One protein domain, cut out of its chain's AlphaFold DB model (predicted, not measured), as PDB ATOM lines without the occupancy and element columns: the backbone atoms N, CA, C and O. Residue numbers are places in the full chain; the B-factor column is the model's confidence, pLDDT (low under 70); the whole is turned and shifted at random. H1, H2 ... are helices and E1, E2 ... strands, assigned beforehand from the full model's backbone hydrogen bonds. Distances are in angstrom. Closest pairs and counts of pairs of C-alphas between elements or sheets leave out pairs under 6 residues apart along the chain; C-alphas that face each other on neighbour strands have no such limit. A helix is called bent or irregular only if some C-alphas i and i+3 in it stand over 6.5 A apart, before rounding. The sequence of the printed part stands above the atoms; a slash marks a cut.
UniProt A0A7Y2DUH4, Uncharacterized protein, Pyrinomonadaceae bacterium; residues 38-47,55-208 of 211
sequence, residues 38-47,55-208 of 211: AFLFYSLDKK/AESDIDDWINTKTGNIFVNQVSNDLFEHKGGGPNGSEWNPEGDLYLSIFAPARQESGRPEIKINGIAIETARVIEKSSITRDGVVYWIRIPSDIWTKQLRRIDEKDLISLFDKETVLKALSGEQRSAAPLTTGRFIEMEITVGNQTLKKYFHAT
ATOM      1  N   ALA A  38      19.586  46.348 -33.557       88.69
ATOM      2  CA  ALA A  38      18.680  45.251 -33.854       88.69
ATOM      3  C   ALA A  38      19.445  44.078 -34.458       88.69
ATOM      4  O   ALA A  38      20.311  44.304 -35.308       88.69
ATOM      5  N   PHE A  39      19.067  42.872 -34.035       88.94
ATOM      6  CA  PHE A  39      19.677  41.594 -34.394       88.94
ATOM      7  C   PHE A  39      18.591  40.572 -34.724       88.94
ATOM      8  O   PHE A  39      17.559  40.542 -34.051       88.94
ATOM      9  N   LEU A  40      18.820  39.718 -35.713       88.12
ATOM     10  CA  LEU A  40      17.869  38.716 -36.175       88.12
ATOM     11  C   LEU A  40      18.456  37.308 -36.088       88.12
ATOM     12  O   LEU A  40      19.593  37.066 -36.483       88.12
ATOM     13  N   PHE A  41      17.643  36.364 -35.626       86.31
ATOM     14  CA  PHE A  41      18.033  34.970 -35.444       86.31
ATOM     15  C   PHE A  41      16.956  34.024 -35.958       86.31
ATOM     16  O   PHE A  41      15.765  34.334 -35.890       86.31
ATOM     17  N   TYR A  42      17.363  32.831 -36.379       81.62
ATOM     18  CA  TYR A  42      16.452  31.692 -36.396       81.62
ATOM     19  C   TYR A  42      16.212  31.206 -34.966       81.62
ATOM     20  O   TYR A  42      17.084  31.333 -34.104       81.62
ATOM     21  N   SER A  43      15.045  30.611 -34.715       75.62
ATOM     22  CA  SER A  43      14.760  29.930 -33.450       75.62
ATOM     23  C   SER A  43      15.893  28.968 -33.071       75.62
ATOM     24  O   SER A  43      16.217  28.072 -33.855       75.62
ATOM     25  N   LEU A  44      16.469  29.135 -31.875       73.69
ATOM     26  CA  LEU A  44      17.565  28.297 -31.362       73.69
ATOM     27  C   LEU A  44      18.806  28.245 -32.279       73.69
ATOM     28  O   LEU A  44      19.541  27.264 -32.254       73.69
ATOM     29  N   ASP A  45      19.016  29.265 -33.122       72.44
ATOM     30  CA  ASP A  45      20.061  29.292 -34.158       72.44
ATOM     31  C   ASP A  45      19.988  28.121 -35.165       72.44
ATOM     32  O   ASP A  45      20.969  27.808 -35.844       72.44
ATOM     33  N   LYS A  46      18.824  27.466 -35.283       70.12
ATOM     34  CA  LYS A  46      18.624  26.322 -36.180       70.12
ATOM     35  C   LYS A  46      18.564  26.783 -37.632       70.12
ATOM     36  O   LYS A  46      17.591  27.411 -38.053       70.12
ATOM     37  N   LYS A  47      19.592  26.435 -38.400       59.78
ATOM     38  CA  LYS A  47      19.691  26.756 -39.830       59.78
ATOM     39  C   LYS A  47      18.985  25.753 -40.748       59.78
ATOM     40  O   LYS A  47      18.665  26.097 -41.878       59.78
ATOM     41  N   ALA A  55      11.029  22.497 -26.613       62.75
ATOM     42  CA  ALA A  55      10.163  22.892 -25.508       62.75
ATOM     43  C   ALA A  55      10.214  24.416 -25.302       62.75
ATOM     44  O   ALA A  55      11.219  25.061 -25.601       62.75
ATOM     45  N   GLU A  56       9.149  25.011 -24.755       63.69
ATOM     46  CA  GLU A  56       9.120  26.453 -24.444       63.69
ATOM     47  C   GLU A  56      10.241  26.867 -23.471       63.69
ATOM     48  O   GLU A  56      10.802  27.952 -23.610       63.69
ATOM     49  N   SER A  57      10.638  25.980 -22.547       65.19
ATOM     50  CA  SER A  57      11.780  26.199 -21.646       65.19
ATOM     51  C   SER A  57      13.101  26.398 -22.391       65.19
ATOM     52  O   SER A  57      13.920  27.214 -21.979       65.19
ATOM     53  N   ASP A  58      13.290  25.710 -23.519       80.12
ATOM     54  CA  ASP A  58      14.534  25.778 -24.289       80.12
ATOM     55  C   ASP A  58      14.668  27.136 -24.994       80.12
ATOM     56  O   ASP A  58      15.763  27.689 -25.111       80.12
ATOM     57  N   ILE A  59      13.541  27.698 -25.445       78.25
ATOM     58  CA  ILE A  59      13.483  29.023 -26.076       78.25
ATOM     59  C   ILE A  59      13.815  30.107 -25.050       78.25
ATOM     60  O   ILE A  59      14.557  31.042 -25.351       78.25
ATOM     61  N   ASP A  60      13.292  29.970 -23.837       79.62
ATOM     62  CA  ASP A  60      13.496  30.926 -22.755       79.62
ATOM     63  C   ASP A  60      14.958  30.997 -22.309       79.62
ATOM     64  O   ASP A  60      15.526  32.091 -22.211       79.62
ATOM     65  N   ASP A  61      15.586  29.842 -22.109       82.00
ATOM     66  CA  ASP A  61      17.001  29.749 -21.751       82.00
ATOM     67  C   ASP A  61      17.907  30.263 -22.880       82.00
ATOM     68  O   ASP A  61      18.891  30.977 -22.635       82.00
ATOM     69  N   TRP A  62      17.546  29.976 -24.133       84.81
ATOM     70  CA  TRP A  62      18.252  30.496 -25.300       84.81
ATOM     71  C   TRP A  62      18.152  32.026 -25.406       84.81
ATOM     72  O   TRP A  62      19.180  32.690 -25.557       84.81
ATOM     73  N   ILE A  63      16.958  32.611 -25.241       84.12
ATOM     74  CA  ILE A  63      16.750  34.071 -25.224       84.12
ATOM     75  C   ILE A  63      17.583  34.727 -24.119       84.12
ATOM     76  O   ILE A  63      18.242  35.744 -24.359       84.12
ATOM     77  N   ASN A  64      17.592  34.151 -22.914       82.88
ATOM     78  CA  ASN A  64      18.371  34.675 -21.791       82.88
ATOM     79  C   ASN A  64      19.876  34.666 -22.099       82.88
ATOM     80  O   ASN A  64      20.568  35.665 -21.881       82.88
ATOM     81  N   THR A  65      20.371  33.573 -22.685       83.19
ATOM     82  CA  THR A  65      21.770  33.442 -23.110       83.19
ATOM     83  C   THR A  65      22.133  34.479 -24.177       83.19
ATOM     84  O   THR A  65      23.143  35.178 -24.061       83.19
ATOM     85  N   LYS A  66      21.289  34.638 -25.206       83.19
ATOM     86  CA  LYS A  66      21.489  35.629 -26.274       83.19
ATOM     87  C   LYS A  66      21.471  37.057 -25.750       83.19
ATOM     88  O   LYS A  66      22.325  37.850 -26.136       83.19
ATOM     89  N   THR A  67      20.547  37.359 -24.844       82.06
ATOM     90  CA  THR A  67      20.442  38.665 -24.188       82.06
ATOM     91  C   THR A  67      21.758  39.028 -23.501       82.06
ATOM     92  O   THR A  67      22.297  40.100 -23.758       82.06
ATOM     93  N   GLY A  68      22.333  38.112 -22.708       78.62
ATOM     94  CA  GLY A  68      23.640  38.317 -22.073       78.62
ATOM     95  C   GLY A  68      24.765  38.602 -23.076       78.62
ATOM     96  O   GLY A  68      25.545  39.532 -22.882       78.62
ATOM     97  N   ASN A  69      24.816  37.863 -24.188       78.31
ATOM     98  CA  ASN A  69      25.841  38.058 -25.221       78.31
ATOM     99  C   ASN A  69      25.714  39.400 -25.957       78.31
ATOM    100  O   ASN A  69      26.727  40.060 -26.195       78.31
ATOM    101  N   ILE A  70      24.488  39.813 -26.294       77.00
ATOM    102  CA  ILE A  70      24.215  41.099 -26.952       77.00
ATOM    103  C   ILE A  70      24.691  42.260 -26.073       77.00
ATOM    104  O   ILE A  70      25.286  43.204 -26.589       77.00
ATOM    105  N   PHE A  71      24.516  42.160 -24.752       71.31
ATOM    106  CA  PHE A  71      25.023  43.160 -23.812       71.31
ATOM    107  C   PHE A  71      26.548  43.246 -23.782       71.31
ATOM    108  O   PHE A  71      27.097  44.341 -23.838       71.31
ATOM    109  N   VAL A  72      27.230  42.105 -23.660       69.12
ATOM    110  CA  VAL A  72      28.683  42.094 -23.422       69.12
ATOM    111  C   VAL A  72      29.458  42.440 -24.688       69.12
ATOM    112  O   VAL A  72      30.443  43.169 -24.624       69.12
ATOM    113  N   ASN A  73      29.019  41.919 -25.833       67.62
ATOM    114  CA  ASN A  73      29.834  41.946 -27.040       67.62
ATOM    115  C   ASN A  73      29.260  42.836 -28.140       67.62
ATOM    116  O   ASN A  73      30.002  43.169 -29.053       67.62
ATOM    117  N   GLN A  74      27.960  43.166 -28.113       64.38
ATOM    118  CA  GLN A  74      27.228  43.726 -29.266       64.38
ATOM    119  C   GLN A  74      27.472  42.968 -30.587       64.38
ATOM    120  O   GLN A  74      27.221  43.486 -31.670       64.38
ATOM    121  N   VAL A  75      27.947  41.727 -30.491       57.19
ATOM    122  CA  VAL A  75      28.263  40.838 -31.599       57.19
ATOM    123  C   VAL A  75      27.404  39.604 -31.414       57.19
ATOM    124  O   VAL A  75      27.369  38.992 -30.341       57.19
ATOM    125  N   SER A  76      26.700  39.242 -32.472       58.03
ATOM    126  CA  SER A  76      25.973  37.989 -32.566       58.03
ATOM    127  C   SER A  76      26.074  37.491 -33.996       58.03
ATOM    128  O   SER A  76      26.284  38.297 -34.893       58.03
ATOM    129  N   ASN A  77      25.904  36.185 -34.215       66.25
ATOM    130  CA  ASN A  77      25.689  35.623 -35.553       66.25
ATOM    131  C   ASN A  77      24.320  36.105 -36.077       66.25
ATOM    132  O   ASN A  77      23.347  35.353 -36.085       66.25
ATOM    133  N   ASP A  78      24.235  37.397 -36.378       80.12
ATOM    134  CA  ASP A  78      23.039  38.139 -36.739       80.12
ATOM    135  C   ASP A  78      22.749  37.926 -38.223       80.12
ATOM    136  O   ASP A  78      23.563  38.234 -39.094       80.12
ATOM    137  N   LEU A  79      21.549  37.432 -38.522       79.19
ATOM    138  CA  LEU A  79      21.077  37.228 -39.888       79.19
ATOM    139  C   LEU A  79      21.060  38.524 -40.718       79.19
ATOM    140  O   LEU A  79      21.065  38.440 -41.945       79.19
ATOM    141  N   PHE A  80      21.082  39.708 -40.098       83.44
ATOM    142  CA  PHE A  80      21.247  40.981 -40.806       83.44
ATOM    143  C   PHE A  80      22.673  41.249 -41.307       83.44
ATOM    144  O   PHE A  80      22.847  42.081 -42.200       83.44
ATOM    145  N   GLU A  81      23.697  40.594 -40.754       77.00
ATOM    146  CA  GLU A  81      25.088  40.747 -41.211       77.00
ATOM    147  C   GLU A  81      25.368  39.935 -42.482       77.00
ATOM    148  O   GLU A  81      26.264  40.269 -43.264       77.00
ATOM    149  N   HIS A  82      24.563  38.901 -42.737       71.44
ATOM    150  CA  HIS A  82      24.693  38.039 -43.901       71.44
ATOM    151  C   HIS A  82      24.083  38.695 -45.152       71.44
ATOM    152  O   HIS A  82      22.875  38.922 -45.261       71.44
ATOM    153  N   LYS A  83      24.944  38.998 -46.132       65.12
ATOM    154  CA  LYS A  83      24.559  39.583 -47.424       65.12
ATOM    155  C   LYS A  83      24.625  38.539 -48.538       65.12
ATOM    156  O   LYS A  83      25.657  37.900 -48.727       65.12
ATOM    157  N   GLY A  84      23.560  38.450 -49.335       58.50
ATOM    158  CA  GLY A  84      23.514  37.630 -50.550       58.50
ATOM    159  C   GLY A  84      23.266  36.137 -50.317       58.50
ATOM    160  O   GLY A  84      23.060  35.692 -49.192       58.50
ATOM    161  N   GLY A  85      23.247  35.375 -51.416       49.78
ATOM    162  CA  GLY A  85      23.099  33.919 -51.412       49.78
ATOM    163  C   GLY A  85      24.412  33.184 -51.547       49.78
ATOM    164  O   GLY A  85      25.201  33.485 -52.438       49.78
ATOM    165  N   GLY A  86      24.647  32.221 -50.664       42.62
ATOM    166  CA  GLY A  86      25.847  31.396 -50.668       42.62
ATOM    167  C   GLY A  86      26.103  30.750 -49.307       42.62
ATOM    168  O   GLY A  86      25.333  30.973 -48.381       42.62
ATOM    169  N   PRO A  87      27.207  30.005 -49.141       35.75
ATOM    170  CA  PRO A  87      27.550  29.314 -47.888       35.75
ATOM    171  C   PRO A  87      27.834  30.262 -46.707       35.75
ATOM    172  O   PRO A  87      27.909  29.824 -45.566       35.75
ATOM    173  N   ASN A  88      27.995  31.559 -46.991       39.91
ATOM    174  CA  ASN A  88      28.109  32.641 -46.008       39.91
ATOM    175  C   ASN A  88      26.905  33.611 -46.059       39.91
ATOM    176  O   ASN A  88      26.887  34.611 -45.339       39.91
ATOM    177  N   GLY A  89      25.947  33.338 -46.946       52.53
ATOM    178  CA  GLY A  89      24.649  33.992 -47.058       52.53
ATOM    179  C   GLY A  89      23.610  33.225 -46.247       52.53
ATOM    180  O   GLY A  89      23.854  32.093 -45.838       52.53
ATOM    181  N   SER A  90      22.471  33.838 -45.956       53.53
ATOM    182  CA  SER A  90      21.481  33.263 -45.044       53.53
ATOM    183  C   SER A  90      20.946  31.928 -45.575       53.53
ATOM    184  O   SER A  90      20.158  31.878 -46.526       53.53
ATOM    185  N   GLU A  91      21.393  30.846 -44.934       57.22
ATOM    186  CA  GLU A  91      20.857  29.494 -45.075       57.22
ATOM    187  C   GLU A  91      19.350  29.536 -44.810       57.22
ATOM    188  O   GLU A  91      18.903  30.173 -43.856       57.22
ATOM    189  N   TRP A  92      18.553  28.939 -45.694       63.09
ATOM    190  CA  TRP A  92      17.096  29.015 -45.648       63.09
ATOM    191  C   TRP A  92      16.524  27.966 -44.693       63.09
ATOM    192  O   TRP A  92      16.518  26.780 -45.010       63.09
ATOM    193  N   ASN A  93      15.962  28.419 -43.569       68.06
ATOM    194  CA  ASN A  93      15.066  27.613 -42.744       68.06
ATOM    195  C   ASN A  93      13.628  28.143 -42.896       68.06
ATOM    196  O   ASN A  93      13.241  29.059 -42.169       68.06
ATOM    197  N   PRO A  94      12.827  27.626 -43.847       64.88
ATOM    198  CA  PRO A  94      11.456  28.100 -44.060       64.88
ATOM    199  C   PRO A  94      10.506  27.781 -42.914       64.88
ATOM    200  O   PRO A  94       9.444  28.394 -42.825       64.88
ATOM    201  N   GLU A  95      10.839  26.783 -42.098       69.19
ATOM    202  CA  GLU A  95       9.950  26.261 -41.063       69.19
ATOM    203  C   GLU A  95      10.165  26.982 -39.727       69.19
ATOM    204  O   GLU A  95       9.251  27.047 -38.905       69.19
ATOM    205  N   GLY A  96      11.350  27.573 -39.538       77.12
ATOM    206  CA  GLY A  96      11.726  28.312 -38.342       77.12
ATOM    207  C   GLY A  96      11.082  29.696 -38.243       77.12
ATOM    208  O   GLY A  96      11.014  30.470 -39.205       77.12
ATOM    209  N   ASP A  97      10.662  30.044 -37.032       83.56
ATOM    210  CA  ASP A  97      10.320  31.424 -36.708       83.56
ATOM    211  C   ASP A  97      11.585  32.271 -36.609       83.56
ATOM    212  O   ASP A  97      12.646  31.802 -36.181       83.56
ATOM    213  N   LEU A  98      11.444  33.547 -36.953       86.00
ATOM    214  CA  LEU A  98      12.497  34.524 -36.729       86.00
ATOM    215  C   LEU A  98      12.333  35.148 -35.344       86.00
ATOM    216  O   LEU A  98      11.220  35.434 -34.904       86.00
ATOM    217  N   TYR A  99      13.448  35.397 -34.673       87.38
ATOM    218  CA  TYR A  99      13.503  36.125 -33.413       87.38
ATOM    219  C   TYR A  99      14.304  37.404 -33.626       87.38
ATOM    220  O   TYR A  99      15.502  37.362 -33.903       87.38
ATOM    221  N   LEU A 100      13.621  38.538 -33.516       88.88
ATOM    222  CA  LEU A 100      14.196  39.870 -33.608       88.88
ATOM    223  C   LEU A 100      14.491  40.384 -32.196       88.88
ATOM    224  O   LEU A 100      13.578  40.539 -31.390       88.88
ATOM    225  N   SER A 101      15.757  40.661 -31.908       88.88
ATOM    226  CA  SER A 101      16.195  41.310 -30.674       88.88
ATOM    227  C   SER A 101      16.487  42.779 -30.938       88.88
ATOM    228  O   SER A 101      17.204  43.101 -31.884       88.88
ATOM    229  N   ILE A 102      15.987  43.670 -30.087       87.56
ATOM    230  CA  ILE A 102      16.156  45.119 -30.209       87.56
ATOM    231  C   ILE A 102      16.678  45.663 -28.886       87.56
ATOM    232  O   ILE A 102      15.993  45.576 -27.870       87.56
ATOM    233  N   PHE A 103      17.874  46.241 -28.892       86.12
ATOM    234  CA  PHE A 103      18.419  46.937 -27.734       86.12
ATOM    235  C   PHE A 103      18.069  48.425 -27.810       86.12
ATOM    236  O   PHE A 103      18.430  49.106 -28.769       86.12
ATOM    237  N   ALA A 104      17.374  48.919 -26.789       85.44
ATOM    238  CA  ALA A 104      17.002  50.314 -26.607       85.44
ATOM    239  C   ALA A 104      17.747  50.890 -25.386       85.44
ATOM    240  O   ALA A 104      17.471  50.481 -24.257       85.44
ATOM    241  N   PRO A 105      18.696  51.817 -25.568       81.81
ATOM    242  CA  PRO A 105      19.501  52.330 -24.462       81.81
ATOM    243  C   PRO A 105      18.696  53.174 -23.460       81.81
ATOM    244  O   PRO A 105      17.783  53.908 -23.832       81.81
ATOM    245  N   ALA A 106      19.081  53.118 -22.179       75.31
ATOM    246  CA  ALA A 106      18.307  53.641 -21.040       75.31
ATOM    247  C   ALA A 106      18.004  55.150 -21.087       75.31
ATOM    248  O   ALA A 106      17.076  55.618 -20.432       75.31
ATOM    249  N   ARG A 107      18.791  55.925 -21.842       67.25
ATOM    250  CA  ARG A 107      18.621  57.381 -21.983       67.25
ATOM    251  C   ARG A 107      17.573  57.777 -23.029       67.25
ATOM    252  O   ARG A 107      17.349  58.968 -23.218       67.25
ATOM    253  N   GLN A 108      16.952  56.819 -23.718       63.56
ATOM    254  CA  GLN A 108      15.877  57.088 -24.670       63.56
ATOM    255  C   GLN A 108      14.515  56.798 -24.037       63.56
ATOM    256  O   GLN A 108      14.333  55.740 -23.430       63.56
ATOM    257  N   GLU A 109      13.550  57.706 -24.235       59.59
ATOM    258  CA  GLU A 109      12.127  57.386 -24.069       59.59
ATOM    259  C   GLU A 109      11.798  56.231 -25.017       59.59
ATOM    260  O   GLU A 109      11.584  56.395 -26.219       59.59
ATOM    261  N   SER A 110      11.859  55.024 -24.476       62.94
ATOM    262  CA  SER A 110      11.729  53.792 -25.230       62.94
ATOM    263  C   SER A 110      10.299  53.312 -25.063       62.94
ATOM    264  O   SER A 110       9.977  52.497 -24.201       62.94
ATOM    265  N   GLY A 111       9.419  53.866 -25.898       71.38
ATOM    266  CA  GLY A 111       8.160  53.203 -26.211       71.38
ATOM    267  C   GLY A 111       8.432  51.809 -26.784       71.38
ATOM    268  O   GLY A 111       9.537  51.519 -27.256       71.38
ATOM    269  N   ARG A 112       7.419  50.940 -26.738       78.56
ATOM    270  CA  ARG A 112       7.517  49.609 -27.348       78.56
ATOM    271  C   ARG A 112       7.918  49.732 -28.823       78.56
ATOM    272  O   ARG A 112       7.380  50.615 -29.494       78.56
ATOM    273  N   PRO A 113       8.814  48.867 -29.330       86.19
ATOM    274  CA  PRO A 113       9.197  48.918 -30.728       86.19
ATOM    275  C   PRO A 113       8.007  48.677 -31.661       86.19
ATOM    276  O   PRO A 113       7.228  47.745 -31.459       86.19
ATOM    277  N   GLU A 114       7.909  49.469 -32.723       88.44
ATOM    278  CA  GLU A 114       7.023  49.190 -33.851       88.44
ATOM    279  C   GLU A 114       7.814  48.479 -34.948       88.44
ATOM    280  O   GLU A 114       8.928  48.888 -35.281       88.44
ATOM    281  N   ILE A 115       7.243  47.420 -35.529       88.69
ATOM    282  CA  ILE A 115       7.885  46.666 -36.611       88.69
ATOM    283  C   ILE A 115       7.000  46.659 -37.843       88.69
ATOM    284  O   ILE A 115       5.816  46.316 -37.775       88.69
ATOM    285  N   LYS A 116       7.615  46.935 -38.992       91.44
ATOM    286  CA  LYS A 116       7.024  46.689 -40.304       91.44
ATOM    287  C   LYS A 116       7.897  45.741 -41.109       91.44
ATOM    288  O   LYS A 116       9.110  45.914 -41.165       91.44
ATOM    289  N   ILE A 117       7.271  44.777 -41.777       90.25
ATOM    290  CA  ILE A 117       7.919  43.954 -42.799       90.25
ATOM    291  C   ILE A 117       7.434  44.429 -44.161       90.25
ATOM    292  O   ILE A 117       6.239  44.381 -44.440       90.25
ATOM    293  N   ASN A 118       8.358  44.895 -45.002       89.94
ATOM    294  CA  ASN A 118       8.063  45.478 -46.314       89.94
ATOM    295  C   ASN A 118       6.945  46.541 -46.252       89.94
ATOM    296  O   ASN A 118       6.050  46.574 -47.097       89.94
ATOM    297  N   GLY A 119       6.968  47.381 -45.213       88.88
ATOM    298  CA  GLY A 119       5.971  48.429 -44.971       88.88
ATOM    299  C   GLY A 119       4.662  47.961 -44.318       88.88
ATOM    300  O   GLY A 119       3.835  48.803 -43.968       88.88
ATOM    301  N   ILE A 120       4.468  46.656 -44.099       87.94
ATOM    302  CA  ILE A 120       3.289  46.105 -43.418       87.94
ATOM    303  C   ILE A 120       3.582  45.970 -41.926       87.94
ATOM    304  O   ILE A 120       4.474  45.219 -41.537       87.94
ATOM    305  N   ALA A 121       2.818  46.673 -41.089       87.50
ATOM    306  CA  ALA A 121       2.927  46.559 -39.639       87.50
ATOM    307  C   ALA A 121       2.610  45.131 -39.170       87.50
ATOM    308  O   ALA A 121       1.593  44.556 -39.565       87.50
ATOM    309  N   ILE A 122       3.469  44.566 -38.321       77.94
ATOM    310  CA  ILE A 122       3.182  43.298 -37.648       77.94
ATOM    311  C   ILE A 122       2.410  43.616 -36.369       77.94
ATOM    312  O   ILE A 122       2.901  44.344 -35.508       77.94
ATOM    313  N   GLU A 123       1.206  43.066 -36.224       67.44
ATOM    314  CA  GLU A 123       0.439  43.227 -34.989       67.44
ATOM    315  C   GLU A 123       1.154  42.566 -33.800       67.44
ATOM    316  O   GLU A 123       1.520  41.388 -33.832       67.44
ATOM    317  N   THR A 124       1.281  43.322 -32.708       53.03
ATOM    318  CA  THR A 124       1.998  42.949 -31.477       53.03
ATOM    319  C   THR A 124       1.428  41.698 -30.796       53.03
ATOM    320  O   THR A 124       2.123  41.030 -30.047       53.03
ATOM    321  N   ALA A 125       0.172  41.326 -31.068       42.94
ATOM    322  CA  ALA A 125      -0.494  40.177 -30.444       42.94
ATOM    323  C   ALA A 125       0.075  38.804 -30.863       42.94
ATOM    324  O   ALA A 125      -0.239  37.794 -30.237       42.94
ATOM    325  N   ARG A 126       0.899  38.751 -31.916       49.66
ATOM    326  CA  ARG A 126       1.598  37.528 -32.360       49.66
ATOM    327  C   ARG A 126       3.069  37.491 -31.945       49.66
ATOM    328  O   ARG A 126       3.783  36.552 -32.288       49.66
ATOM    329  N   VAL A 127       3.497  38.509 -31.210       53.34
ATOM    330  CA  VAL A 127       4.859  38.713 -30.750       53.34
ATOM    331  C   VAL A 127       4.939  38.257 -29.295       53.34
ATOM    332  O   VAL A 127       4.312  38.849 -28.420       53.34
ATOM    333  N   ILE A 128       5.700  37.195 -29.021       55.88
ATOM    334  CA  ILE A 128       6.097  36.887 -27.640       55.88
ATOM    335  C   ILE A 128       7.167  37.907 -27.269       55.88
ATOM    336  O   ILE A 128       8.297  37.809 -27.743       55.88
ATOM    337  N   GLU A 129       6.773  38.903 -26.477       60.44
ATOM    338  CA  GLU A 129       7.647  39.982 -26.030       60.44
ATOM    339  C   GLU A 129       8.298  39.618 -24.695       60.44
ATOM    340  O   GLU A 129       7.615  39.403 -23.690       60.44
ATOM    341  N   LYS A 130       9.631  39.572 -24.673       63.12
ATOM    342  CA  LYS A 130      10.409  39.573 -23.430       63.12
ATOM    343  C   LYS A 130      11.256  40.826 -23.374       63.12
ATOM    344  O   LYS A 130      12.022  41.087 -24.299       63.12
ATOM    345  N   SER A 131      11.119  41.567 -22.279       63.62
ATOM    346  CA  SER A 131      11.933  42.737 -21.977       63.62
ATOM    347  C   SER A 131      12.811  42.468 -20.759       63.62
ATOM    348  O   SER A 131      12.284  42.153 -19.691       63.62
ATOM    349  N   SER A 132      14.126  42.629 -20.892       67.31
ATOM    350  CA  SER A 132      15.037  42.669 -19.742       67.31
ATOM    351  C   SER A 132      15.530  44.095 -19.545       67.31
ATOM    352  O   SER A 132      16.085  44.683 -20.474       67.31
ATOM    353  N   ILE A 133      15.291  44.651 -18.355       66.94
ATOM    354  CA  ILE A 133      15.786  45.974 -17.970       66.94
ATOM    355  C   ILE A 133      17.160  45.786 -17.346       66.94
ATOM    356  O   ILE A 133      17.314  45.094 -16.338       66.94
ATOM    357  N   THR A 134      18.152  46.442 -17.923       67.44
ATOM    358  CA  THR A 134      19.491  46.543 -17.357       67.44
ATOM    359  C   THR A 134      19.821  48.002 -17.081       67.44
ATOM    360  O   THR A 134      19.068  48.916 -17.414       67.44
ATOM    361  N   ARG A 135      20.971  48.237 -16.446       69.88
ATOM    362  CA  ARG A 135      21.478  49.594 -16.218       69.88
ATOM    363  C   ARG A 135      21.651  50.377 -17.527       69.88
ATOM    364  O   ARG A 135      21.517  51.597 -17.521       69.88
ATOM    365  N   ASP A 136      21.939  49.674 -18.619       74.19
ATOM    366  CA  ASP A 136      22.338  50.269 -19.892       74.19
ATOM    367  C   ASP A 136      21.166  50.416 -20.874       74.19
ATOM    368  O   ASP A 136      21.251  51.200 -21.821       74.19
ATOM    369  N   GLY A 137      20.046  49.723 -20.639       80.62
ATOM    370  CA  GLY A 137      18.848  49.835 -21.466       80.62
ATOM    371  C   GLY A 137      17.863  48.685 -21.306       80.62
ATOM    372  O   GLY A 137      17.866  47.960 -20.315       80.62
ATOM    373  N   VAL A 138      17.009  48.529 -22.312       82.19
ATOM    374  CA  VAL A 138      16.013  47.465 -22.423       82.19
ATOM    375  C   VAL A 138      16.305  46.645 -23.672       82.19
ATOM    376  O   VAL A 138      16.580  47.207 -24.729       82.19
ATOM    377  N   VAL A 139      16.234  45.318 -23.570       84.38
ATOM    378  CA  VAL A 139      16.260  44.429 -24.743       84.38
ATOM    379  C   VAL A 139      14.868  43.877 -24.975       84.38
ATOM    380  O   VAL A 139      14.353  43.198 -24.094       84.38
ATOM    381  N   TYR A 140      14.295  44.138 -26.146       85.38
ATOM    382  CA  TYR A 140      13.025  43.584 -26.602       85.38
ATOM    383  C   TYR A 140      13.277  42.373 -27.493       85.38
ATOM    384  O   TYR A 140      14.012  42.476 -28.471       85.38
ATOM    385  N   TRP A 141      12.630  41.253 -27.190       86.06
ATOM    386  CA  TRP A 141      12.593  40.081 -28.064       86.06
ATOM    387  C   TRP A 141      11.254  39.968 -28.756       86.06
ATOM    388  O   TRP A 141      10.223  40.097 -28.107       86.06
ATOM    389  N   ILE A 142      11.276  39.726 -30.062       85.38
ATOM    390  CA  ILE A 142      10.082  39.700 -30.893       85.38
ATOM    391  C   ILE A 142      10.114  38.464 -31.786       85.38
ATOM    392  O   ILE A 142      10.919  38.367 -32.710       85.38
ATOM    393  N   ARG A 143       9.210  37.516 -31.519       86.56
ATOM    394  CA  ARG A 143       8.970  36.353 -32.384       86.56
ATOM    395  C   ARG A 143       8.155  36.772 -33.611       86.56
ATOM    396  O   ARG A 143       7.062  37.315 -33.468       86.56
ATOM    397  N   ILE A 144       8.664  36.473 -34.802       85.25
ATOM    398  CA  ILE A 144       7.996  36.648 -36.093       85.25
ATOM    399  C   ILE A 144       7.722  35.248 -36.661       85.25
ATOM    400  O   ILE A 144       8.654  34.588 -37.135       85.25
ATOM    401  N   PRO A 145       6.460  34.787 -36.619       84.19
ATOM    402  CA  PRO A 145       6.074  33.478 -37.124       84.19
ATOM    403  C   PRO A 145       6.484  33.219 -38.578       84.19
ATOM    404  O   PRO A 145       6.406  34.118 -39.427       84.19
ATOM    405  N   SER A 146       6.863  31.975 -38.873       82.50
ATOM    406  CA  SER A 146       7.259  31.527 -40.211       82.50
ATOM    407  C   SER A 146       6.199  31.788 -41.266       82.50
ATOM    408  O   SER A 146       6.493  32.326 -42.334       82.50
ATOM    409  N   ASP A 147       4.933  31.550 -40.940       83.69
ATOM    410  CA  ASP A 147       3.801  31.804 -41.827       83.69
ATOM    411  C   ASP A 147       3.564  33.295 -42.133       83.69
ATOM    412  O   ASP A 147       2.827  33.609 -43.074       83.69
ATOM    413  N   ILE A 148       4.149  34.211 -41.354       85.69
ATOM    414  CA  ILE A 148       4.103  35.656 -41.593       85.69
ATOM    415  C   ILE A 148       5.285  36.070 -42.462       85.69
ATOM    416  O   ILE A 148       5.071  36.621 -43.543       85.69
ATOM    417  N   TRP A 149       6.523  35.811 -42.028       84.94
ATOM    418  CA  TRP A 149       7.693  36.346 -42.732       84.94
ATOM    419  C   TRP A 149       7.894  35.702 -44.107       84.94
ATOM    420  O   TRP A 149       8.241  36.398 -45.062       84.94
ATOM    421  N   THR A 150       7.589  34.408 -44.261       85.38
ATOM    422  CA  THR A 150       7.721  33.714 -45.554       85.38
ATOM    423  C   THR A 150       6.772  34.272 -46.616       85.38
ATOM    424  O   THR A 150       7.156  34.387 -47.781       85.38
ATOM    425  N   LYS A 151       5.557  34.694 -46.230       87.12
ATOM    426  CA  LYS A 151       4.589  35.343 -47.136       87.12
ATOM    427  C   LYS A 151       5.048  36.719 -47.602       87.12
ATOM    428  O   LYS A 151       4.596  37.183 -48.645       87.12
ATOM    429  N   GLN A 152       5.925  37.361 -46.838       89.25
ATOM    430  CA  GLN A 152       6.461  38.675 -47.167       89.25
ATOM    431  C   GLN A 152       7.742  38.608 -48.001       89.25
ATOM    432  O   GLN A 152       8.199  39.641 -48.475       89.25
ATOM    433  N   LEU A 153       8.325  37.428 -48.233       87.81
ATOM    434  CA  LEU A 153       9.526  37.305 -49.061       87.81
ATOM    435  C   LEU A 153       9.303  37.868 -50.468       87.81
ATOM    436  O   LEU A 153       8.518  37.331 -51.255       87.81
ATOM    437  N   ARG A 154      10.074  38.898 -50.817       89.25
ATOM    438  CA  ARG A 154      10.046  39.537 -52.134       89.25
ATOM    439  C   ARG A 154      11.312  39.245 -52.924       89.25
ATOM    440  O   ARG A 154      12.361  38.958 -52.354       89.25
ATOM    441  N   ARG A 155      11.202  39.285 -54.254       89.88
ATOM    442  CA  ARG A 155      12.370  39.214 -55.142       89.88
ATOM    443  C   ARG A 155      13.231  40.466 -54.967       89.88
ATOM    444  O   ARG A 155      12.714  41.516 -54.586       89.88
ATOM    445  N   ILE A 156      14.523  40.315 -55.235       87.38
ATOM    446  CA  ILE A 156      15.482  41.418 -55.245       87.38
ATOM    447  C   ILE A 156      15.453  42.062 -56.631       87.38
ATOM    448  O   ILE A 156      15.801  41.411 -57.617       87.38
ATOM    449  N   ASP A 157      15.053  43.331 -56.694       89.19
ATOM    450  CA  ASP A 157      15.116  44.139 -57.912       89.19
ATOM    451  C   ASP A 157      16.394  44.997 -57.925       89.19
ATOM    452  O   ASP A 157      17.016  45.247 -56.892       89.19
ATOM    453  N   GLU A 158      16.775  45.534 -59.089       85.94
ATOM    454  CA  GLU A 158      17.971  46.387 -59.227       85.94
ATOM    455  C   GLU A 158      17.963  47.602 -58.287       85.94
ATOM    456  O   GLU A 158      18.997  47.984 -57.738       85.94
ATOM    457  N   LYS A 159      16.780  48.180 -58.045       88.75
ATOM    458  CA  LYS A 159      16.592  49.309 -57.118       88.75
ATOM    459  C   LYS A 159      16.938  48.964 -55.665       88.75
ATOM    460  O   LYS A 159      17.248  49.863 -54.890       88.75
ATOM    461  N   ASP A 160      16.867  47.687 -55.292       87.75
ATOM    462  CA  ASP A 160      17.125  47.234 -53.928       87.75
ATOM    463  C   ASP A 160      18.629  47.050 -53.670       87.75
ATOM    464  O   ASP A 160      19.074  47.145 -52.529       87.75
ATOM    465  N   LEU A 161      19.437  46.848 -54.720       85.94
ATOM    466  CA  LEU A 161      20.846  46.451 -54.603       85.94
ATOM    467  C   LEU A 161      21.689  47.413 -53.759       85.94
ATOM    468  O   LEU A 161      22.509  46.963 -52.967       85.94
ATOM    469  N   ILE A 162      21.468  48.723 -53.885       85.44
ATOM    470  CA  ILE A 162      22.213  49.749 -53.132       85.44
ATOM    471  C   ILE A 162      21.874  49.710 -51.633       85.44
ATOM    472  O   ILE A 162      22.680  50.122 -50.804       85.44
ATOM    473  N   SER A 163      20.686  49.215 -51.280       84.81
ATOM    474  CA  SER A 163      20.269  49.061 -49.884       84.81
ATOM    475  C   SER A 163      20.789  47.763 -49.264       84.81
ATOM    476  O   SER A 163      21.022  47.704 -48.059       84.81
ATOM    477  N   LEU A 164      20.972  46.728 -50.085       81.75
ATOM    478  CA  LEU A 164      21.364  45.386 -49.655       81.75
ATOM    479  C   LEU A 164      22.887  45.182 -49.646       81.75
ATOM    480  O   LEU A 164      23.426  44.491 -48.779       81.75
ATOM    481  N   PHE A 165      23.594  45.806 -50.586       82.69
ATOM    482  CA  PHE A 165      25.023  45.622 -50.822       82.69
ATOM    483  C   PHE A 165      25.764  46.958 -50.769       82.69
ATOM    484  O   PHE A 165      25.186  48.025 -50.967       82.69
ATOM    485  N   ASP A 166      27.064  46.917 -50.481       84.00
ATOM    486  CA  ASP A 166      27.885  48.121 -50.569       84.00
ATOM    487  C   ASP A 166      28.012  48.593 -52.029       84.00
ATOM    488  O   ASP A 166      27.916  47.819 -52.986       84.00
ATOM    489  N   LYS A 167      28.239  49.898 -52.200       85.44
ATOM    490  CA  LYS A 167      28.277  50.541 -53.516       85.44
ATOM    491  C   LYS A 167      29.330  49.931 -54.445       85.44
ATOM    492  O   LYS A 167      29.095  49.861 -55.647       85.44
ATOM    493  N   GLU A 168      30.478  49.524 -53.909       84.94
ATOM    494  CA  GLU A 168      31.563  48.949 -54.703       84.94
ATOM    495  C   GLU A 168      31.146  47.593 -55.284       84.94
ATOM    496  O   GLU A 168      31.286  47.381 -56.488       84.94
ATOM    497  N   THR A 169      30.543  46.728 -54.465       83.94
ATOM    498  CA  THR A 169      29.967  45.447 -54.897       83.94
ATOM    499  C   THR A 169      28.920  45.637 -55.994       83.94
ATOM    500  O   THR A 169      28.972  44.955 -57.019       83.94
ATOM    501  N   VAL A 170      27.997  46.593 -55.830       84.81
ATOM    502  CA  VAL A 170      26.969  46.875 -56.849       84.81
ATOM    503  C   VAL A 170      27.604  47.344 -58.159       84.81
ATOM    504  O   VAL A 170      27.259  46.836 -59.223       84.81
ATOM    505  N   LEU A 171      28.562  48.275 -58.101       85.62
ATOM    506  CA  LEU A 171      29.228  48.796 -59.298       85.62
ATOM    507  C   LEU A 171      30.003  47.708 -60.048       85.62
ATOM    508  O   LEU A 171      29.867  47.615 -61.267       85.62
ATOM    509  N   LYS A 172      30.754  46.861 -59.336       82.31
ATOM    510  CA  LYS A 172      31.511  45.746 -59.929       82.31
ATOM    511  C   LYS A 172      30.613  44.682 -60.557       82.31
ATOM    512  O   LYS A 172      30.979  44.087 -61.571       82.31
ATOM    513  N   ALA A 173      29.450  44.428 -59.958       79.00
ATOM    514  CA  ALA A 173      28.472  43.500 -60.512       79.00
ATOM    515  C   ALA A 173      27.821  44.057 -61.788       79.00
ATOM    516  O   ALA A 173      27.681  43.328 -62.768       79.00
ATOM    517  N   LEU A 174      27.472  45.350 -61.806       80.50
ATOM    518  CA  LEU A 174      26.863  46.007 -62.969       80.50
ATOM    519  C   LEU A 174      27.851  46.223 -64.126       80.50
ATOM    520  O   LEU A 174      27.449  46.158 -65.285       80.50
ATOM    521  N   SER A 175      29.135  46.463 -63.837       82.44
ATOM    522  CA  SER A 175      30.184  46.611 -64.860       82.44
ATOM    523  C   SER A 175      30.633  45.277 -65.470       82.44
ATOM    524  O   SER A 175      31.315  45.269 -66.494       82.44
ATOM    525  N   GLY A 176      30.268  44.147 -64.853       75.25
ATOM    526  CA  GLY A 176      30.730  42.814 -65.243       75.25
ATOM    527  C   GLY A 176      32.179  42.509 -64.844       75.25
ATOM    528  O   GLY A 176      32.700  41.459 -65.224       75.25
ATOM    529  N   GLU A 177      32.828  43.392 -64.076       73.19
ATOM    530  CA  GLU A 177      34.193  43.203 -63.565       73.19
ATOM    531  C   GLU A 177      34.273  42.073 -62.533       73.19
ATOM    532  O   GLU A 177      35.286  41.375 -62.452       73.19
ATOM    533  N   GLN A 178      33.197  41.848 -61.772       68.62
ATOM    534  CA  GLN A 178      33.102  40.751 -60.817       68.62
ATOM    535  C   GLN A 178      32.078  39.717 -61.287       68.62
ATOM    536  O   GLN A 178      30.867  39.912 -61.192       68.62
ATOM    537  N   ARG A 179      32.574  38.564 -61.749       60.00
ATOM    538  CA  ARG A 179      31.743  37.375 -61.967       60.00
ATOM    539  C   ARG A 179      31.429  36.737 -60.615       60.00
ATOM    540  O   ARG A 179      32.202  35.925 -60.116       60.00
ATOM    541  N   SER A 180      30.317  37.138 -60.010       63.88
ATOM    542  CA  SER A 180      29.725  36.384 -58.902       63.88
ATOM    543  C   SER A 180      29.243  35.020 -59.409       63.88
ATOM    544  O   SER A 180      28.833  34.901 -60.565       63.88
ATOM    545  N   ALA A 181      29.281  33.996 -58.552       65.38
ATOM    546  CA  ALA A 181      28.759  32.663 -58.871       65.38
ATOM    547  C   ALA A 181      27.258  32.698 -59.220       65.38
ATOM    548  O   ALA A 181      26.792  31.885 -60.011       65.38
ATOM    549  N   ALA A 182      26.532  33.683 -58.682       70.44
ATOM    550  CA  ALA A 182      25.143  33.971 -59.008       70.44
ATOM    551  C   ALA A 182      24.902  35.494 -59.097       70.44
ATOM    552  O   ALA A 182      25.596  36.262 -58.417       70.44
ATOM    553  N   PRO A 183      23.928  35.963 -59.902       78.38
ATOM    554  CA  PRO A 183      23.516  37.369 -59.927       78.38
ATOM    555  C   PRO A 183      23.183  37.904 -58.526       78.38
ATOM    556  O   PRO A 183      22.604  37.178 -57.722       78.38
ATOM    557  N   LEU A 184      23.462  39.183 -58.240       80.44
ATOM    558  CA  LEU A 184      23.112  39.804 -56.944       80.44
ATOM    559  C   LEU A 184      21.598  39.844 -56.673       80.44
ATOM    560  O   LEU A 184      21.170  40.002 -55.535       80.44
ATOM    561  N   THR A 185      20.790  39.687 -57.719       82.88
ATOM    562  CA  THR A 185      19.330  39.575 -57.646       82.88
ATOM    563  C   THR A 185      18.847  38.165 -57.283       82.88
ATOM    564  O   THR A 185      17.642  37.923 -57.205       82.88
ATOM    565  N   THR A 186      19.764  37.217 -57.064       81.06
ATOM    566  CA  THR A 186      19.432  35.835 -56.697       81.06
ATOM    567  C   THR A 186      18.919  35.757 -55.264       81.06
ATOM    568  O   THR A 186      19.506  36.324 -54.343       81.06
ATOM    569  N   GLY A 187      17.845  34.990 -55.071       81.50
ATOM    570  CA  GLY A 187      17.197  34.796 -53.778       81.50
ATOM    571  C   GLY A 187      15.988  35.705 -53.577       81.50
ATOM    572  O   GLY A 187      15.356  36.190 -54.521       81.50
ATOM    573  N   ARG A 188      15.611  35.866 -52.315       86.38
ATOM    574  CA  ARG A 188      14.538  36.749 -51.859       86.38
ATOM    575  C   ARG A 188      14.984  37.472 -50.605       86.38
ATOM    576  O   ARG A 188      15.999  37.126 -50.013       86.38
ATOM    577  N   PHE A 189      14.218  38.463 -50.187       87.81
ATOM    578  CA  PHE A 189      14.486  39.144 -48.935       87.81
ATOM    579  C   PHE A 189      13.219  39.702 -48.303       87.81
ATOM    580  O   PHE A 189      12.152  39.740 -48.922       87.81
ATOM    581  N   ILE A 190      13.369  40.151 -47.066       89.31
ATOM    582  CA  ILE A 190      12.430  41.036 -46.391       89.31
ATOM    583  C   ILE A 190      13.177  42.262 -45.870       89.31
ATOM    584  O   ILE A 190      14.297  42.164 -45.365       89.31
ATOM    585  N   GLU A 191      12.543  43.419 -46.002       91.88
ATOM    586  CA  GLU A 191      12.939  44.649 -45.324       91.88
ATOM    587  C   GLU A 191      12.199  44.722 -43.990       91.88
ATOM    588  O   GLU A 191      10.974  44.603 -43.955       91.88
ATOM    589  N   MET A 192      12.938  44.917 -42.903       91.69
ATOM    590  CA  MET A 192      12.397  45.182 -41.577       91.69
ATOM    591  C   MET A 192      12.649  46.643 -41.220       91.69
ATOM    592  O   MET A 192      13.800  47.073 -41.115       91.69
ATOM    593  N   GLU A 193      11.572  47.395 -41.022       93.50
ATOM    594  CA  GLU A 193      11.615  48.726 -40.420       93.50
ATOM    595  C   GLU A 193      11.290  48.584 -38.935       93.50
ATOM    596  O   GLU A 193      10.256  48.020 -38.576       93.50
ATOM    597  N   ILE A 194      12.188  49.068 -38.082       91.38
ATOM    598  CA  ILE A 194      12.107  48.938 -36.627       91.38
ATOM    599  C   ILE A 194      12.155  50.339 -36.040       91.38
ATOM    600  O   ILE A 194      13.184  51.008 -36.136       91.38
ATOM    601  N   THR A 195      11.066  50.779 -35.425       89.81
ATOM    602  CA  THR A 195      10.970  52.104 -34.813       89.81
ATOM    603  C   THR A 195      10.982  51.975 -33.296       89.81
ATOM    604  O   THR A 195      10.154  51.270 -32.730       89.81
ATOM    605  N   VAL A 196      11.923  52.651 -32.634       86.06
ATOM    606  CA  VAL A 196      12.061  52.702 -31.170       86.06
ATOM    607  C   VAL A 196      12.208  54.158 -30.756       86.06
ATOM    608  O   VAL A 196      13.153  54.834 -31.176       86.06
ATOM    609  N   GLY A 197      11.271  54.652 -29.946       84.44
ATOM    610  CA  GLY A 197      11.185  56.081 -29.647       84.44
ATOM    611  C   GLY A 197      11.099  56.892 -30.945       84.44
ATOM    612  O   GLY A 197      10.230  56.651 -31.777       84.44
ATOM    613  N   ASN A 198      12.050  57.805 -31.151       84.25
ATOM    614  CA  ASN A 198      12.117  58.652 -32.351       84.25
ATOM    615  C   ASN A 198      13.083  58.132 -33.429       84.25
ATOM    616  O   ASN A 198      13.359  58.838 -34.400       84.25
ATOM    617  N   GLN A 199      13.643  56.932 -33.262       87.94
ATOM    618  CA  GLN A 199      14.619  56.366 -34.192       87.94
ATOM    619  C   GLN A 199      14.005  55.233 -35.005       87.94
ATOM    620  O   GLN A 199      13.254  54.422 -34.475       87.94
ATOM    621  N   THR A 200      14.340  55.168 -36.296       90.69
ATOM    622  CA  THR A 200      13.938  54.068 -37.182       90.69
ATOM    623  C   THR A 200      15.168  53.425 -37.803       90.69
ATOM    624  O   THR A 200      15.974  54.096 -38.447       90.69
ATOM    625  N   LEU A 201      15.291  52.114 -37.623       90.44
ATOM    626  CA  LEU A 201      16.316  51.275 -38.224       90.44
ATOM    627  C   LEU A 201      15.705  50.517 -39.401       90.44
ATOM    628  O   LEU A 201      14.629  49.937 -39.274       90.44
ATOM    629  N   LYS A 202      16.417  50.480 -40.527       91.69
ATOM    630  CA  LYS A 202      16.107  49.577 -41.638       91.69
ATOM    631  C   LYS A 202      17.131  48.461 -41.680       91.69
ATOM    632  O   LYS A 202      18.334  48.720 -41.706       91.69
ATOM    633  N   LYS A 203      16.649  47.225 -41.674       90.38
ATOM    634  CA  LYS A 203      17.468  46.015 -41.717       90.38
ATOM    635  C   LYS A 203      16.918  45.064 -42.771       90.38
ATOM    636  O   LYS A 203      15.724  45.077 -43.061       90.38
ATOM    637  N   TYR A 204      17.787  44.246 -43.349       87.88
ATOM    638  CA  TYR A 204      17.425  43.369 -44.455       87.88
ATOM    639  C   TYR A 204      17.805  41.941 -44.124       87.88
ATOM    640  O   TYR A 204      18.959  41.662 -43.813       87.88
ATOM    641  N   PHE A 205      16.832  41.044 -44.219       86.25
ATOM    642  CA  PHE A 205      17.069  39.614 -44.132       86.25
ATOM    643  C   PHE A 205      16.975  39.011 -45.526       86.25
ATOM    644  O   PHE A 205      15.908  39.022 -46.143       86.25
ATOM    645  N   HIS A 206      18.099  38.504 -46.025       82.19
ATOM    646  CA  HIS A 206      18.153  37.749 -47.269       82.19
ATOM    647  C   HIS A 206      17.736  36.304 -47.005       82.19
ATOM    648  O   HIS A 206      18.042  35.755 -45.959       82.19
ATOM    649  N   ALA A 207      17.068  35.666 -47.950       76.62
ATOM    650  CA  ALA A 207      16.741  34.252 -47.910       76.62
ATOM    651  C   ALA A 207      17.105  33.660 -49.264       76.62
ATOM    652  O   ALA A 207      16.562  34.064 -50.300       76.62
ATOM    653  N   THR A 208      18.044  32.720 -49.268       68.50
ATOM    654  CA  THR A 208      18.525  32.115 -50.508       68.50
ATOM    655  C   THR A 208      18.215  30.636 -50.517       68.50
ATOM    656  O   THR A 208      18.557  29.918 -49.585       68.50
TER     657      THR A 208
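Overview. This is residues 38 to 47 and 55 to 208 of the 211 residues of an uncharacterized protein of Pyrinomonadaceae bacterium (UniProt A0A7Y2DUH4). Two sheets lie partly face to face as a sandwich, E1, E2, E5 and E4 in one and E3, E6 and E7 in the other, with the long helix H1 packed slantwise over one face of the larger sheet. The short helices H3 and H4 make a small head at one end of the longest axis, where H3 grazes the smaller sheet. The printed part has 164 residues with four named helices and seven named strands, in the order E1 H1 E2 E3 E4 E5 H2 H3 H4 E6 E7, and its class is mixed. Both sheets are antiparallel, ordered E1 - E2 - E5 - E4 and E3 - E6 - E7. The whole is compact, with a radius of gyration of the C-alphas of 16.6 A and spans of 50 by 36 by 31 A.

Along the chain. Find C-alpha 38 at (18.680, 45.251, -33.854), where E1, residues 38 to 42, begins. After the cut, H1 runs from residue 56 to 73, 26.0 A, starting at (9.120, 26.453, -24.444). Next come E2, residues 98 to 105, 22.7 A; E3, 114 to 117; E4, 129 to 133; and E5, 137 to 144, 22.5 A. Then find H2 at residues 146 to 152, H3 at 158 to 164 and H4 at 167 to 175. H3 is irregular, but only just: C-alphas 159 and 162 are 6.9 A apart. E6, residues 188 to 196, 26.2 A, and E7, 199 to 207, 26.1 A, follow; E7 ends at (16.741, 34.252, -47.910).

Arrangement. In the larger sheet look at N 39 and O 101 of E1 and E2, 2.9 A, N 100 and O 142 of E2 and E5, 2.8 A, and N 141 and O 130 of the hairpin E4 and E5, 3.0 A. H1 is on this sheet at a height of 8.7 A, over E2 and E5; its closest C-alphas to E5 are those of Thr 67 and Val 139, 7.1 A. In the other sheet look at N 116 and O 193 of E3 and E6, 2.9 A, and N 192 and O 203 of the hairpin E6 and E7, 2.8 A. H2 is on that sheet, over none of its strands. H3 and H4 are close but not clearly touching, Leu 161 and Val 170 having the closest C-alphas, 6.5 A. Every O i to N i+4 pair is within hydrogen-bond range in H1 and H4, 2 of 3 in H2, and 1 of 3 in H3, where 3 of 4 O i to N i+3 pairs are.

Size, cuts and confidence. The C-alphas of Ser 57 and Ser 175, the two farthest apart, are 51.2 A apart. Residues 48 to 54 are not printed; look across that cut from C-alpha 47 to C-alpha 55, 17.6 A. The links H1 to E2, E3 to E4 and H4 to E6 are long. The mean pLDDT of the printed part is 77.4, with 45 residues under 70, among them residues 83 to 95 and 123 to 135.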